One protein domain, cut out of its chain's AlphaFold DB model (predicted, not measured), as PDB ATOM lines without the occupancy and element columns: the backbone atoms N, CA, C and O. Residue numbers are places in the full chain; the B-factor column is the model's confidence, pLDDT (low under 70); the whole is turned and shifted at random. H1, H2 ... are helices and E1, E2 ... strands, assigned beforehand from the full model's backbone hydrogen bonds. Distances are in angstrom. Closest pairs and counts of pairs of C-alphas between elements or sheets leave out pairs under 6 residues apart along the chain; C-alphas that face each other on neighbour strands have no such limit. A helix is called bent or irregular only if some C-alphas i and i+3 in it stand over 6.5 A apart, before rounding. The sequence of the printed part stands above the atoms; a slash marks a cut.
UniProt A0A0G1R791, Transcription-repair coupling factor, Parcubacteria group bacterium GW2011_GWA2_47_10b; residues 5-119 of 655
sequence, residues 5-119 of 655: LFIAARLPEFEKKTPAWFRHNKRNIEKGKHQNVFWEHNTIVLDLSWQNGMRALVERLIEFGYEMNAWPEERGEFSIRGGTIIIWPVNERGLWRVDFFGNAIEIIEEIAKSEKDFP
ATOM      1  N   LEU A   5     233.912 222.119 135.006       90.06
ATOM      2  CA  LEU A   5     234.050 222.713 136.335       90.06
ATOM      3  C   LEU A   5     234.704 224.099 136.236       90.06
ATOM      4  O   LEU A   5     235.850 224.238 135.817       90.06
ATOM      5  N   PHE A   6     233.983 225.127 136.679       90.31
ATOM      6  CA  PHE A   6     234.482 226.500 136.769       90.31
ATOM      7  C   PHE A   6     235.034 226.771 138.174       90.31
ATOM      8  O   PHE A   6     234.336 226.558 139.165       90.31
ATOM      9  N   ILE A   7     236.267 227.268 138.269       92.25
ATOM     10  CA  ILE A   7     236.952 227.553 139.534       92.25
ATOM     11  C   ILE A   7     237.440 229.003 139.519       92.25
ATOM     12  O   ILE A   7     238.166 229.423 138.618       92.25
ATOM     13  N   ALA A   8     237.055 229.767 140.538       91.31
ATOM     14  CA  ALA A   8     237.512 231.135 140.762       91.31
ATOM     15  C   ALA A   8     238.610 231.191 141.835       91.31
ATOM     16  O   ALA A   8     238.623 230.371 142.756       91.31
ATOM     17  N   ALA A   9     239.507 232.171 141.737       88.44
ATOM     18  CA  ALA A   9     240.557 232.412 142.720       88.44
ATOM     19  C   ALA A   9     240.011 232.859 144.087       88.44
ATOM     20  O   ALA A   9     238.932 233.446 144.201       88.44
ATOM     21  N   ARG A  10     240.772 232.612 145.149       87.81
ATOM     22  CA  ARG A  10     240.467 233.035 146.514       87.81
ATOM     23  C   ARG A  10     240.899 234.488 146.724       87.81
ATOM     24  O   ARG A  10     241.955 234.783 147.272       87.81
ATOM     25  N   LEU A  11     240.063 235.408 146.252       84.56
ATOM     26  CA  LEU A  11     240.248 236.849 146.437       84.56
ATOM     27  C   LEU A  11     239.249 237.402 147.464       84.56
ATOM     28  O   LEU A  11     238.086 236.985 147.447       84.56
ATOM     29  N   PRO A  12     239.614 238.423 148.267       77.00
ATOM     30  CA  PRO A  12     238.694 239.060 149.217       77.00
ATOM     31  C   PRO A  12     237.393 239.578 148.582       77.00
ATOM     32  O   PRO A  12     236.356 239.676 149.239       77.00
ATOM     33  N   GLU A  13     237.428 239.936 147.297       77.38
ATOM     34  CA  GLU A  13     236.253 240.370 146.536       77.38
ATOM     35  C   GLU A  13     235.322 239.211 146.166       77.38
ATOM     36  O   GLU A  13     234.103 239.390 146.151       77.38
ATOM     37  N   PHE A  14     235.884 238.032 145.887       80.62
ATOM     38  CA  PHE A  14     235.161 236.822 145.492       80.62
ATOM     39  C   PHE A  14     234.597 236.081 146.702       80.62
ATOM     40  O   PHE A  14     233.469 235.601 146.639       80.62
ATOM     41  N   GLU A  15     235.306 236.082 147.831       71.00
ATOM     42  CA  GLU A  15     234.828 235.500 149.093       71.00
ATOM     43  C   GLU A  15     233.573 236.206 149.635       71.00
ATOM     44  O   GLU A  15     232.722 235.582 150.271       71.00
ATOM     45  N   LYS A  16     233.398 237.501 149.329       75.19
ATOM     46  CA  LYS A  16     232.178 238.261 149.659       75.19
ATOM     47  C   LYS A  16     230.982 237.909 148.766       75.19
ATOM     48  O   LYS A  16     229.858 238.313 149.069       75.19
ATOM     49  N   LYS A  17     231.189 237.211 147.643       80.44
ATOM     50  CA  LYS A  17     230.124 236.817 146.708       80.44
ATOM     51  C   LYS A  17     229.602 235.428 147.062       80.44
ATOM     52  O   LYS A  17     230.332 234.540 147.482       80.44
ATOM     53  N   THR A  18     228.306 235.208 146.857       80.25
ATOM     54  CA  THR A  18     227.708 233.886 147.077       80.25
ATOM     55  C   THR A  18     227.885 232.988 145.843       80.25
ATOM     56  O   THR A  18     227.897 233.496 144.720       80.25
ATOM     57  N   PRO A  19     227.884 231.649 145.987       79.62
ATOM     58  CA  PRO A  19     227.836 230.725 144.844       79.62
ATOM     59  C   PRO A  19     226.650 230.962 143.887       79.62
ATOM     60  O   PRO A  19     226.669 230.580 142.720       79.62
ATOM     61  N   ALA A  20     225.567 231.593 144.362       77.12
ATOM     62  CA  ALA A  20     224.453 232.001 143.503       77.12
ATOM     63  C   ALA A  20     224.828 233.173 142.580       77.12
ATOM     64  O   ALA A  20     224.427 233.179 141.418       77.12
ATOM     65  N   TRP A  21     225.630 234.121 143.074       85.44
ATOM     66  CA  TRP A  21     226.132 235.241 142.283       85.44
ATOM     67  C   TRP A  21     227.039 234.758 141.145       85.44
ATOM     68  O   TRP A  21     226.840 235.171 140.005       85.44
ATOM     69  N   PHE A  22     227.963 233.831 141.419       82.69
ATOM     70  CA  PHE A  22     228.839 233.261 140.386       82.69
ATOM     71  C   PHE A  22     228.051 232.532 139.297       82.69
ATOM     72  O   PHE A  22     228.261 232.798 138.119       82.69
ATOM     73  N   ARG A  23     227.069 231.700 139.664       77.56
ATOM     74  CA  ARG A  23     226.220 231.012 138.675       77.56
ATOM     75  C   ARG A  23     225.424 231.970 137.790       77.56
ATOM     76  O   ARG A  23     225.305 231.719 136.596       77.56
ATOM     77  N   HIS A  24     224.912 233.072 138.343       79.06
ATOM     78  CA  HIS A  24     224.184 234.076 137.560       79.06
ATOM     79  C   HIS A  24     225.096 234.849 136.590       79.06
ATOM     80  O   HIS A  24     224.650 235.262 135.524       79.06
ATOM     81  N   ASN A  25     226.378 235.014 136.934       81.81
ATOM     82  CA  ASN A  25     227.340 235.798 136.153       81.81
ATOM     83  C   ASN A  25     228.310 234.951 135.308       81.81
ATOM     84  O   ASN A  25     229.074 235.532 134.539       81.81
ATOM     85  N   LYS A  26     228.265 233.612 135.394       79.12
ATOM     86  CA  LYS A  26     229.194 232.677 134.722       79.12
ATOM     87  C   LYS A  26     229.396 233.010 133.236       79.12
ATOM     88  O   LYS A  26     230.513 233.295 132.822       79.12
ATOM     89  N   ARG A  27     228.304 233.141 132.469       75.44
ATOM     90  CA  ARG A  27     228.354 233.468 131.027       75.44
ATOM     91  C   ARG A  27     228.999 234.823 130.714       75.44
ATOM     92  O   ARG A  27     229.599 234.983 129.656       75.44
ATOM     93  N   ASN A  28     228.849 235.811 131.597       76.62
ATOM     94  CA  ASN A  28     229.449 237.134 131.410       76.62
ATOM     95  C   ASN A  28     230.943 237.115 131.753       76.62
ATOM     96  O   ASN A  28     231.732 237.759 131.067       76.62
ATOM     97  N   ILE A  29     231.329 236.343 132.773       79.00
ATOM     98  CA  ILE A  29     232.726 236.135 133.174       79.00
ATOM     99  C   ILE A  29     233.492 235.383 132.076       79.00
ATOM    100  O   ILE A  29     234.576 235.808 131.690       79.00
ATOM    101  N   GLU A  30     232.902 234.331 131.507       71.88
ATOM    102  CA  GLU A  30     233.497 233.550 130.413       71.88
ATOM    103  C   GLU A  30     233.695 234.380 129.143       71.88
ATOM    104  O   GLU A  30     234.786 234.392 128.579       71.88
ATOM    105  N   LYS A  31     232.681 235.155 128.731       71.69
ATOM    106  CA  LYS A  31     232.809 236.088 127.598       71.69
ATOM    107  C   LYS A  31     233.849 237.181 127.859       71.69
ATOM    108  O   LYS A  31     234.550 237.593 126.939       71.69
ATOM    109  N   GLY A  32     233.955 237.636 129.109       66.94
ATOM    110  CA  GLY A  32     234.922 238.642 129.540       66.94
ATOM    111  C   GLY A  32     236.360 238.129 129.647       66.94
ATOM    112  O   GLY A  32     237.275 238.946 129.632       66.94
ATOM    113  N   LYS A  33     236.584 236.809 129.707       65.62
ATOM    114  CA  LYS A  33     237.916 236.205 129.876       65.62
ATOM    115  C   LYS A  33     238.883 236.569 128.747       65.62
ATOM    116  O   LYS A  33     240.048 236.816 129.014       65.62
ATOM    117  N   HIS A  34     238.388 236.686 127.513       62.34
ATOM    118  CA  HIS A  34     239.198 237.069 126.347       62.34
ATOM    119  C   HIS A  34     239.393 238.585 126.184       62.34
ATOM    120  O   HIS A  34     240.172 239.015 125.341       62.34
ATOM    121  N   GLN A  35     238.667 239.401 126.955       66.69
ATOM    122  CA  GLN A  35     238.689 240.867 126.847       66.69
ATOM    123  C   GLN A  35     239.261 241.544 128.099       66.69
ATOM    124  O   GLN A  35     239.561 242.735 128.071       66.69
ATOM    125  N   ASN A  36     239.403 240.810 129.205       73.00
ATOM    126  CA  ASN A  36     239.814 241.343 130.493       73.00
ATOM    127  C   ASN A  36     240.796 240.390 131.193       73.00
ATOM    128  O   ASN A  36     240.411 239.343 131.720       73.00
ATOM    129  N   VAL A  37     242.056 240.835 131.253       73.00
ATOM    130  CA  VAL A  37     243.206 240.153 131.872       73.00
ATOM    131  C   VAL A  37     242.900 239.687 133.299       73.00
ATOM    132  O   VAL A  37     243.375 238.634 133.725       73.00
ATOM    133  N   PHE A  38     242.061 240.423 134.031       79.00
ATOM    134  CA  PHE A  38     241.668 240.070 135.392       79.00
ATOM    135  C   PHE A  38     240.942 238.718 135.468       79.00
ATOM    136  O   PHE A  38     241.254 237.904 136.334       79.00
ATOM    137  N   TRP A  39     239.992 238.450 134.567       79.00
ATOM    138  CA  TRP A  39     239.232 237.195 134.585       79.00
ATOM    139  C   TRP A  39     240.069 236.018 134.091       79.00
ATOM    140  O   TRP A  39     239.936 234.913 134.614       79.00
ATOM    141  N   GLU A  40     240.971 236.256 133.142       74.44
ATOM    142  CA  GLU A  40     241.923 235.254 132.658       74.44
ATOM    143  C   GLU A  40     242.874 234.770 133.763       74.44
ATOM    144  O   GLU A  40     243.105 233.568 133.909       74.44
ATOM    145  N   HIS A  41     243.368 235.692 134.596       82.12
ATOM    146  CA  HIS A  41     244.304 235.372 135.675       82.12
ATOM    147  C   HIS A  41     243.639 234.790 136.923       82.12
ATOM    148  O   HIS A  41     244.309 234.090 137.666       82.12
ATOM    149  N   ASN A  42     242.346 235.040 137.150       86.44
ATOM    150  CA  ASN A  42     241.667 234.671 138.400       86.44
ATOM    151  C   ASN A  42     240.565 233.616 138.230       86.44
ATOM    152  O   ASN A  42     239.802 233.367 139.166       86.44
ATOM    153  N   THR A  43     240.439 233.013 137.044       88.94
ATOM    154  CA  THR A  43     239.491 231.916 136.804       88.94
ATOM    155  C   THR A  43     240.086 230.824 135.923       88.94
ATOM    156  O   THR A  43     240.876 231.081 135.013       88.94
ATOM    157  N   ILE A  44     239.680 229.585 136.172       90.00
ATOM    158  CA  ILE A  44     240.004 228.427 135.344       90.00
ATOM    159  C   ILE A  44     238.730 227.631 135.081       90.00
ATOM    160  O   ILE A  44     237.851 227.524 135.933       90.00
ATOM    161  N   VAL A  45     238.629 227.121 133.861       89.69
ATOM    162  CA  VAL A  45     237.577 226.205 133.438       89.69
ATOM    163  C   VAL A  45     238.274 224.886 133.159       89.69
ATOM    164  O   VAL A  45     239.270 224.867 132.435       89.69
ATOM    165  N   LEU A  46     237.793 223.825 133.788       91.00
ATOM    166  CA  LEU A  46     238.241 222.464 133.556       91.00
ATOM    167  C   LEU A  46     237.151 221.730 132.806       91.00
ATOM    168  O   LEU A  46     236.008 221.740 133.242       91.00
ATOM    169  N   ASP A  47     237.517 221.064 131.729       90.12
ATOM    170  CA  ASP A  47     236.648 220.171 130.981       90.12
ATOM    171  C   ASP A  47     237.455 218.941 130.538       90.12
ATOM    172  O   ASP A  47     238.661 218.837 130.792       90.12
ATOM    173  N   LEU A  48     236.792 217.993 129.879       88.12
ATOM    174  CA  LEU A  48     237.425 216.759 129.398       88.12
ATOM    175  C   LEU A  48     238.449 216.984 128.264       88.12
ATOM    176  O   LEU A  48     239.161 216.055 127.889       88.12
ATOM    177  N   SER A  49     238.560 218.199 127.714       86.81
ATOM    178  CA  SER A  49     239.597 218.558 126.738       86.81
ATOM    179  C   SER A  49     240.919 218.981 127.389       86.81
ATOM    180  O   SER A  49     241.914 219.166 126.687       86.81
ATOM    181  N   TRP A  50     240.975 219.096 128.721       85.75
ATOM    182  CA  TRP A  50     242.201 219.419 129.450       85.75
ATOM    183  C   TRP A  50     243.302 218.377 129.207       85.75
ATOM    184  O   TRP A  50     243.139 217.208 129.551       85.75
ATOM    185  N   GLN A  51     244.451 218.820 128.681       84.81
ATOM    186  CA  GLN A  51     245.633 217.983 128.395       84.81
ATOM    187  C   GLN A  51     246.899 218.441 129.139       84.81
ATOM    188  O   GLN A  51     247.979 217.883 128.951       84.81
ATOM    189  N   ASN A  52     246.801 219.464 129.991       80.25
ATOM    190  CA  ASN A  52     247.968 220.093 130.624       80.25
ATOM    191  C   ASN A  52     248.463 219.322 131.864       80.25
ATOM    192  O   ASN A  52     249.433 219.720 132.507       80.25
ATOM    193  N   GLY A  53     247.804 218.213 132.207       76.31
ATOM    194  CA  GLY A  53     248.147 217.357 133.333       76.31
ATOM    195  C   GLY A  53     247.713 217.880 134.696       76.31
ATOM    196  O   GLY A  53     247.320 219.034 134.875       76.31
ATOM    197  N   MET A  54     247.786 216.979 135.676       81.88
ATOM    198  CA  MET A  54     247.361 217.235 137.053       81.88
ATOM    199  C   MET A  54     248.222 218.304 137.731       81.88
ATOM    200  O   MET A  54     247.715 219.151 138.461       81.88
ATOM    201  N   ARG A  55     249.534 218.298 137.463       76.75
ATOM    202  CA  ARG A  55     250.486 219.243 138.056       76.75
ATOM    203  C   ARG A  55     250.162 220.698 137.705       76.75
ATOM    204  O   ARG A  55     250.189 221.535 138.597       76.75
ATOM    205  N   ALA A  56     249.798 220.972 136.451       83.00
ATOM    206  CA  ALA A  56     249.424 222.316 136.015       83.00
ATOM    207  C   ALA A  56     248.172 222.826 136.746       83.00
ATOM    208  O   ALA A  56     248.103 223.996 137.116       83.00
ATOM    209  N   LEU A  57     247.201 221.943 137.013       88.56
ATOM    210  CA  LEU A  57     246.038 222.302 137.822       88.56
ATOM    211  C   LEU A  57     246.438 222.607 139.272       88.56
ATOM    212  O   LEU A  57     246.011 223.617 139.817       88.56
ATOM    213  N   VAL A  58     247.287 221.785 139.893       84.19
ATOM    214  CA  VAL A  58     247.763 222.024 141.269       84.19
ATOM    215  C   VAL A  58     248.493 223.362 141.389       84.19
ATOM    216  O   VAL A  58     248.191 224.136 142.294       84.19
ATOM    217  N   GLU A  59     249.416 223.654 140.471       79.06
ATOM    218  CA  GLU A  59     250.139 224.931 140.430       79.06
ATOM    219  C   GLU A  59     249.154 226.102 140.305       79.06
ATOM    220  O   GLU A  59     249.219 227.049 141.088       79.06
ATOM    221  N   ARG A  60     248.151 225.980 139.425       86.62
ATOM    222  CA  ARG A  60     247.119 227.009 139.249       86.62
ATOM    223  C   ARG A  60     246.237 227.210 140.482       86.62
ATOM    224  O   ARG A  60     245.865 228.337 140.786       86.62
ATOM    225  N   LEU A  61     245.898 226.144 141.206       86.69
ATOM    226  CA  LEU A  61     245.123 226.232 142.447       86.69
ATOM    227  C   LEU A  61     245.907 226.950 143.551       86.69
ATOM    228  O   LEU A  61     245.348 227.799 144.246       86.69
ATOM    229  N   ILE A  62     247.204 226.665 143.671       78.00
ATOM    230  CA  ILE A  62     248.086 227.348 144.624       78.00
ATOM    231  C   ILE A  62     248.216 228.836 144.264       78.00
ATOM    232  O   ILE A  62     248.082 229.681 145.148       78.00
ATOM    233  N   GLU A  63     248.394 229.178 142.981       85.25
ATOM    234  CA  GLU A  63     248.369 230.576 142.506       85.25
ATOM    235  C   GLU A  63     247.052 231.281 142.848       85.25
ATOM    236  O   GLU A  63     247.031 232.459 143.193       85.25
ATOM    237  N   PHE A  64     245.946 230.541 142.792       89.31
ATOM    238  CA  PHE A  64     244.615 231.026 143.136       89.31
ATOM    239  C   PHE A  64     244.403 231.169 144.648       89.31
ATOM    240  O   PHE A  64     243.302 231.527 145.061       89.31
ATOM    241  N   GLY A  65     245.414 230.899 145.478       83.56
ATOM    242  CA  GLY A  65     245.335 231.004 146.933       83.56
ATOM    243  C   GLY A  65     244.606 229.837 147.600       83.56
ATOM    244  O   GLY A  65     244.118 229.994 148.722       83.56
ATOM    245  N   TYR A  66     244.494 228.690 146.922       88.50
ATOM    246  CA  TYR A  66     243.909 227.489 147.509       88.50
ATOM    247  C   TYR A  66     244.930 226.738 148.366       88.50
ATOM    248  O   TYR A  66     246.101 226.608 148.007       88.50
ATOM    249  N   GLU A  67     244.465 226.186 149.483       82.06
ATOM    250  CA  GLU A  67     245.296 225.458 150.441       82.06
ATOM    251  C   GLU A  67     245.174 223.942 150.237       82.06
ATOM    252  O   GLU A  67     244.077 223.396 150.086       82.06
ATOM    253  N   MET A  68     246.310 223.236 150.222       74.38
ATOM    254  CA  MET A  68     246.326 221.780 150.073       74.38
ATOM    255  C   MET A  68     246.220 221.094 151.438       74.38
ATOM    256  O   MET A  68     247.112 221.222 152.275       74.38
ATOM    257  N   ASN A  69     245.186 220.277 151.616       75.56
ATOM    258  CA  ASN A  69     244.918 219.509 152.829       75.56
ATOM    259  C   ASN A  69     244.715 218.016 152.524       75.56
ATOM    260  O   ASN A  69     244.543 217.595 151.382       75.56
ATOM    261  N   ALA A  70     244.715 217.171 153.563       61.00
ATOM    262  CA  ALA A  70     244.464 215.728 153.418       61.00
ATOM    263  C   ALA A  70     243.028 215.404 152.936       61.00
ATOM    264  O   ALA A  70     242.751 214.319 152.401       61.00
ATOM    265  N   TRP A  71     242.106 216.338 153.166       75.50
ATOM    266  CA  TRP A  71     240.740 216.386 152.657       75.50
ATOM    267  C   TRP A  71     240.262 217.844 152.730       75.50
ATOM    268  O   TRP A  71     240.593 218.483 153.727       75.50
ATOM    269  N   PRO A  72     239.507 218.372 151.751       79.75
ATOM    270  CA  PRO A  72     239.027 219.749 151.821       79.75
ATOM    271  C   PRO A  72     237.907 219.865 152.860       79.75
ATOM    272  O   PRO A  72     236.881 219.182 152.766       79.75
ATOM    273  N   GLU A  73     238.121 220.696 153.872       77.81
ATOM    274  CA  GLU A  73     237.210 220.938 154.992       77.81
ATOM    275  C   GLU A  73     236.569 222.335 154.949       77.81
ATOM    276  O   GLU A  73     235.565 222.553 155.639       77.81
ATOM    277  N   GLU A  74     237.120 223.247 154.142       83.88
ATOM    278  CA  GLU A  74     236.619 224.603 153.887       83.88
ATOM    279  C   GLU A  74     236.681 224.965 152.392       83.88
ATOM    280  O   GLU A  74     237.324 224.293 151.583       83.88
ATOM    281  N   ARG A  75     235.976 226.036 152.002       88.12
ATOM    282  CA  ARG A  75     236.060 226.584 150.641       88.12
ATOM    283  C   ARG A  75     237.444 227.164 150.397       88.12
ATOM    284  O   ARG A  75     237.956 227.893 151.236       88.12
ATOM    285  N   GLY A  76     237.990 226.923 149.213       87.25
ATOM    286  CA  GLY A  76     239.366 227.308 148.913       87.25
ATOM    287  C   GLY A  76     240.380 226.232 149.290       87.25
ATOM    288  O   GLY A  76     241.574 226.486 149.226       87.25
ATOM    289  N   GLU A  77     239.941 225.028 149.657       90.06
ATOM    290  CA  GLU A  77     240.842 223.911 149.931       90.06
ATOM    291  C   GLU A  77     240.767 222.838 148.844       90.06
ATOM    292  O   GLU A  77     239.732 222.631 148.196       90.06
ATOM    293  N   PHE A  78     241.863 222.106 148.665       91.56
ATOM    294  CA  PHE A  78     241.913 220.930 147.802       91.56
ATOM    295  C   PHE A  78     242.785 219.820 148.400       91.56
ATOM    296  O   PHE A  78     243.560 220.033 149.325       91.56
ATOM    297  N   SER A  79     242.647 218.603 147.884       79.69
ATOM    298  CA  SER A  79     243.439 217.439 148.273       79.69
ATOM    299  C   SER A  79     243.816 216.621 147.048       79.69
ATOM    300  O   SER A  79     243.060 216.573 146.077       79.69
ATOM    301  N   ILE A  80     244.963 215.954 147.118       77.62
ATOM    302  CA  ILE A  80     245.474 215.079 146.064       77.62
ATOM    303  C   ILE A  80     245.481 213.642 146.579       77.62
ATOM    304  O   ILE A  80     245.988 213.369 147.670       77.62
ATOM    305  N   ARG A  81     244.933 212.712 145.796       68.81
ATOM    306  CA  ARG A  81     244.932 211.275 146.088       68.81
ATOM    307  C   ARG A  81     245.214 210.480 144.821       68.81
ATOM    308  O   ARG A  81     244.308 210.210 144.043       68.81
ATOM    309  N   GLY A  82     246.473 210.091 144.629       73.44
ATOM    310  CA  GLY A  82     246.895 209.427 143.395       73.44
ATOM    311  C   GLY A  82     246.652 210.335 142.188       73.44
ATOM    312  O   GLY A  82     247.105 211.475 142.195       73.44
ATOM    313  N   GLY A  83     245.914 209.840 141.190       70.44
ATOM    314  CA  GLY A  83     245.494 210.609 140.011       70.44
ATOM    315  C   GLY A  83     244.262 211.498 140.225       70.44
ATOM    316  O   GLY A  83     243.751 212.051 139.262       70.44
ATOM    317  N   THR A  84     243.756 211.634 141.450       81.69
ATOM    318  CA  THR A  84     242.522 212.377 141.742       81.69
ATOM    319  C   THR A  84     242.807 213.658 142.516       81.69
ATOM    320  O   THR A  84     243.508 213.638 143.532       81.69
ATOM    321  N   ILE A  85     242.174 214.757 142.109       87.38
ATOM    322  CA  ILE A  85     242.070 215.994 142.884       87.38
ATOM    323  C   ILE A  85     240.646 216.130 143.404       87.38
ATOM    324  O   ILE A  85     239.686 216.078 142.643       87.38
ATOM    325  N   ILE A  86     240.503 216.341 144.710       91.12
ATOM    326  CA  ILE A  86     239.224 216.720 145.318       91.12
ATOM    327  C   ILE A  86     239.348 218.161 145.784       91.12
ATOM    328  O   ILE A  86     240.256 218.465 146.552       91.12
ATOM    329  N   ILE A  87     238.450 219.032 145.349       93.44
ATOM    330  CA  ILE A  87     238.505 220.473 145.588       93.44
ATOM    331  C   ILE A  87     237.159 220.996 146.085       93.44
ATOM    332  O   ILE A  87     236.107 220.526 145.650       93.44
ATOM    333  N   TRP A  88     237.186 221.996 146.969       93.44
ATOM    334  CA  TRP A  88     236.028 222.830 147.284       93.44
ATOM    335  C   TRP A  88     236.214 224.241 146.701       93.44
ATOM    336  O   TRP A  88     236.781 225.113 147.366       93.44
ATOM    337  N   PRO A  89     235.743 224.509 145.468       93.12
ATOM    338  CA  PRO A  89     235.853 225.833 144.868       93.12
ATOM    339  C   PRO A  89     235.117 226.896 145.687       93.12
ATOM    340  O   PRO A  89     234.004 226.667 146.165       93.12
ATOM    341  N   VAL A  90     235.696 228.093 145.800       90.00
ATOM    342  CA  VAL A  90     235.077 229.220 146.528       90.00
ATOM    343  C   VAL A  90     233.730 229.639 145.930       90.00
ATOM    344  O   VAL A  90     232.834 230.102 146.642       90.00
ATOM    345  N   ASN A  91     233.573 229.434 144.623       90.50
ATOM    346  CA  ASN A  91     232.377 229.743 143.848       90.50
ATOM    347  C   ASN A  91     231.342 228.605 143.811       90.50
ATOM    348  O   ASN A  91     230.257 228.820 143.270       90.50
ATOM    349  N   GLU A  92     231.630 227.439 144.398       88.19
ATOM    350  CA  GLU A  92     230.746 226.267 144.391       88.19
ATOM    351  C   GLU A  92     230.168 225.941 145.777       88.19
ATOM    352  O   GLU A  92     230.602 226.437 146.822       88.19
ATOM    353  N   ARG A  93     229.103 225.131 145.798       83.94
ATOM    354  CA  ARG A  93     228.381 224.793 147.041       83.94
ATOM    355  C   ARG A  93     228.962 223.604 147.800       83.94
ATOM    356  O   ARG A  93     228.739 223.529 149.009       83.94
ATOM    357  N   GLY A  94     229.725 222.742 147.141       86.12
ATOM    358  CA  GLY A  94     230.343 221.578 147.764       86.12
ATOM    359  C   GLY A  94     231.539 221.046 146.976       86.12
ATOM    360  O   GLY A  94     232.188 221.804 146.254       86.12
ATOM    361  N   LEU A  95     231.868 219.770 147.189       90.94
ATOM    362  CA  LEU A  95     233.107 219.158 146.711       90.94
ATOM    363  C   LEU A  95     232.988 218.644 145.290       90.94
ATOM    364  O   LEU A  95     232.016 217.985 144.918       90.94
ATOM    365  N   TRP A  96     234.074 218.842 144.562       93.19
ATOM    366  CA  TRP A  96     234.271 218.347 143.218       93.19
ATOM    367  C   TRP A  96     235.475 217.421 143.172       93.19
ATOM    368  O   TRP A  96     236.496 217.683 143.802       93.19
ATOM    369  N   ARG A  97     235.337 216.335 142.426       92.06
ATOM    370  CA  ARG A  97     236.373 215.360 142.111       92.06
ATOM    371  C   ARG A  97     236.780 215.542 140.655       92.06
ATOM    372  O   ARG A  97     235.918 215.604 139.783       92.06
ATOM    373  N   VAL A  98     238.082 215.603 140.421       91.19
ATOM    374  CA  VAL A  98     238.707 215.655 139.103       91.19
ATOM    375  C   VAL A  98     239.708 214.510 139.025       91.19
ATOM    376  O   VAL A  98     240.721 214.538 139.725       91.19
ATOM    377  N   ASP A  99     239.421 213.495 138.217       87.19
ATOM    378  CA  ASP A  99     240.334 212.372 138.002       87.19
ATOM    379  C   ASP A  99     241.149 212.569 136.733       87.19
ATOM    380  O   ASP A  99     240.625 212.971 135.693       87.19
ATOM    381  N   PHE A 100     242.427 212.228 136.829       85.00
ATOM    382  CA  PHE A 100     243.388 212.277 135.744       85.00
ATOM    383  C   PHE A 100     243.847 210.877 135.353       85.00
ATOM    384  O   PHE A 100     244.200 210.059 136.209       85.00
ATOM    385  N   PHE A 101     243.966 210.664 134.045       75.88
ATOM    386  CA  PHE A 101     244.701 209.549 133.464       75.88
ATOM    387  C   PHE A 101     245.846 210.102 132.609       75.88
ATOM    388  O   PHE A 101     245.643 210.713 131.557       75.88
ATOM    389  N   GLY A 102     247.080 209.948 133.095       75.62
ATOM    390  CA  GLY A 102     248.236 210.625 132.508       75.62
ATOM    391  C   GLY A 102     248.096 212.148 132.604       75.62
ATOM    392  O   GLY A 102     248.039 212.698 133.705       75.62
ATOM    393  N   ASN A 103     248.039 212.825 131.454       79.88
ATOM    394  CA  ASN A 103     247.913 214.284 131.385       79.88
ATOM    395  C   ASN A 103     246.479 214.781 131.115       79.88
ATOM    396  O   ASN A 103     246.244 215.992 131.138       79.88
ATOM    397  N   ALA A 104     245.531 213.870 130.884       80.19
ATOM    398  CA  ALA A 104     244.155 214.207 130.544       80.19
ATOM    399  C   ALA A 104     243.223 214.091 131.757       80.19
ATOM    400  O   ALA A 104     243.428 213.222 132.610       80.19
ATOM    401  N   ILE A 105     242.195 214.942 131.818       89.25
ATOM    402  CA  ILE A 105     241.078 214.760 132.758       89.25
ATOM    403  C   ILE A 105     240.126 213.709 132.184       89.25
ATOM    404  O   ILE A 105     239.646 213.850 131.063       89.25
ATOM    405  N   GLU A 106     239.838 212.673 132.965       86.31
ATOM    406  CA  GLU A 106     238.902 211.606 132.592       86.31
ATOM    407  C   GLU A 106     237.517 211.834 133.211       86.31
ATOM    408  O   GLU A 106     236.495 211.598 132.570       86.31
ATOM    409  N   ILE A 107     237.473 212.309 134.461       86.31
ATOM    410  CA  ILE A 107     236.226 212.461 135.217       86.31
ATOM    411  C   ILE A 107     236.204 213.818 135.911       86.31
ATOM    412  O   ILE A 107     237.143 214.175 136.618       86.31
ATOM    413  N   ILE A 108     235.088 214.533 135.761       91.00
ATOM    414  CA  ILE A 108     234.718 215.691 136.577       91.00
ATOM    415  C   ILE A 108     233.357 215.399 137.213       91.00
ATOM    416  O   ILE A 108     232.347 215.198 136.533       91.00
ATOM    417  N   GLU A 109     233.317 215.350 138.540       89.38
ATOM    418  CA  GLU A 109     232.120 214.955 139.277       89.38
ATOM    419  C   GLU A 109     231.920 215.796 140.539       89.38
ATOM    420  O   GLU A 109     232.828 215.966 141.346       89.38
ATOM    421  N   GLU A 110     230.698 216.286 140.752       89.31
ATOM    422  CA  GLU A 110     230.288 216.860 142.033       89.31
ATOM    423  C   GLU A 110     229.992 215.719 143.020       89.31
ATOM    424  O   GLU A 110     228.970 215.039 142.914       89.31
ATOM    425  N   ILE A 111     230.890 215.506 143.983       86.00
ATOM    426  CA  ILE A 111     230.797 214.405 144.956       86.00
ATOM    427  C   ILE A 111     230.049 214.797 146.240       86.00
ATOM    428  O   ILE A 111     229.651 213.923 147.007       86.00
ATOM    429  N   ALA A 112     229.847 216.096 146.487       83.19
ATOM    430  CA  ALA A 112     229.004 216.603 147.570       83.19
ATOM    431  C   ALA A 112     228.345 217.923 147.149       83.19
ATOM    432  O   ALA A 112     229.044 218.861 146.782       83.19
ATOM    433  N   LYS A 113     227.012 218.020 147.242       78.44
ATOM    434  CA  LYS A 113     226.236 219.189 146.768       78.44
ATOM    435  C   LYS A 113     226.152 220.324 147.787       78.44
ATOM    436  O   LYS A 113     225.809 221.463 147.461       78.44
ATOM    437  N   SER A 114     226.419 220.011 149.049       72.00
ATOM    438  CA  SER A 114     226.413 220.947 150.164       72.00
ATOM    439  C   SER A 114     227.277 220.423 151.304       72.00
ATOM    440  O   SER A 114     227.517 219.223 151.387       72.00
ATOM    441  N   GLU A 115     227.684 221.297 152.227       64.25
ATOM    442  CA  GLU A 115     228.449 220.935 153.437       64.25
ATOM    443  C   GLU A 115     227.807 219.792 154.250       64.25
ATOM    444  O   GLU A 115     228.500 219.011 154.897       64.25
ATOM    445  N   LYS A 116     226.479 219.642 154.177       66.94
ATOM    446  CA  LYS A 116     225.737 218.570 154.861       66.94
ATOM    447  C   LYS A 116     225.981 217.182 154.267       66.94
ATOM    448  O   LYS A 116     225.794 216.197 154.973       66.94
ATOM    449  N   ASP A 117     226.383 217.118 153.000       63.28
ATOM    450  CA  ASP A 117     226.635 215.877 152.262       63.28
ATOM    451  C   ASP A 117     228.095 215.415 152.404       63.28
ATOM    452  O   ASP A 117     228.487 214.388 151.852       63.28
ATOM    453  N   PHE A 118     228.925 216.176 153.127       65.50
ATOM    454  CA  PHE A 118     230.324 215.828 153.324       65.50
ATOM    455  C   PHE A 118     230.386 214.582 154.208       65.50
ATOM    456  O   PHE A 118     229.655 214.497 155.200       65.50
ATOM    457  N   PRO A 119     231.271 213.613 153.905       56.56
ATOM    458  CA  PRO A 119     231.470 212.478 154.796       56.56
ATOM    459  C   PRO A 119     231.781 213.014 156.198       56.56
ATOM    460  O   PRO A 119     232.619 213.907 156.315       56.56
TER     461      PRO A 119
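What this domain is: This is residues 5 to 119 of the 655 residues of the protein "Transcription-repair coupling factor" of Parcubacteria group bacterium GW2011_GWA2_47_10b (UniProt A0A0G1R791). What shape does this domain have? It has two lobes: a twisted four-stranded sheet, E3 to E6, with H4 over one of its faces, and a group of three helices, the short H1 and H3 and the longer H2, with the small ladder E1 and E2 between the lobes. What is it made of? The 115 printed residues hold four named helices and six named strands, in the order E1 H1 H2 H3 E2 H4 E3 E4 E5 E6, and the class is mixed; the larger sheet runs E3 - E4 - E5 - E6, antiparallel throughout. How large and how dense is it? It is compact, with a radius of gyration of the C-alphas of 13.5 A and spans of 36 by 33 by 20 A.

Where its parts are: What comes first? E1 is residues 5 to 8, from C-alpha 5 at (234.050, 222.713, 136.335); H1 is 12 to 15, H2 19 to 33 at 18.9 A, and H3 37 to 42. H2 is irregular: C-alphas 24 and 27 are 7.8 A apart. What follows? E2 is residues 43 to 47, and H4 is 53 to 63 at 16.1 A, from C-alpha 53 at (248.147, 217.357, 133.333). Where are the last strands? E3 is 77 to 81, E4 84 to 88, E5 96 to 101 at 16.8 A, and E6 104 to 110 at 18.2 A, to C-alpha 110 at (230.288, 216.860, 142.033).

How they stand to each other: How do E1 and E2 pair? They are antiparallel neighbours, with N 5 and O 46 at 2.8 A. How do the helices stand? H2, with residues 29 to 33 alone, and H3 touch only at the corner, closest at the C-alphas of Lys 33 and Glu 40, 5.0 A; H1 touches no helix. Every O i to N i+4 pair is within hydrogen-bond range in H3, but 9 of 11 in H2 and 6 of 7 in H4; H1 is too short for one. How is the larger sheet built? E3 to E6 form a meander, each strand the antiparallel neighbour of the one before, with N 79 and O 86 at 2.7 A, N 85 and O 98 at 2.8 A, and N 97 and O 109 at 2.8 A. Where is H4? It is on this sheet, in two layers, at a height of 9.3 A over E4 and E5, and runs along the strands, at 19 degrees to E4 on the local plane.

The domain as a whole: How far does it reach? The two C-alphas farthest apart, those of Gln 35 and Pro 119, are 40.5 A apart. Is anything missing, and which link is long? The printed part has no cut, and the long link is H4 to E3, residues 64 to 76, in which residues 67 to 68 pair, parallel, with 77 to 78 of E3. Where is confidence low? The pLDDT is under 70 at residues 32 to 35, 70, 81 and 115 to 119.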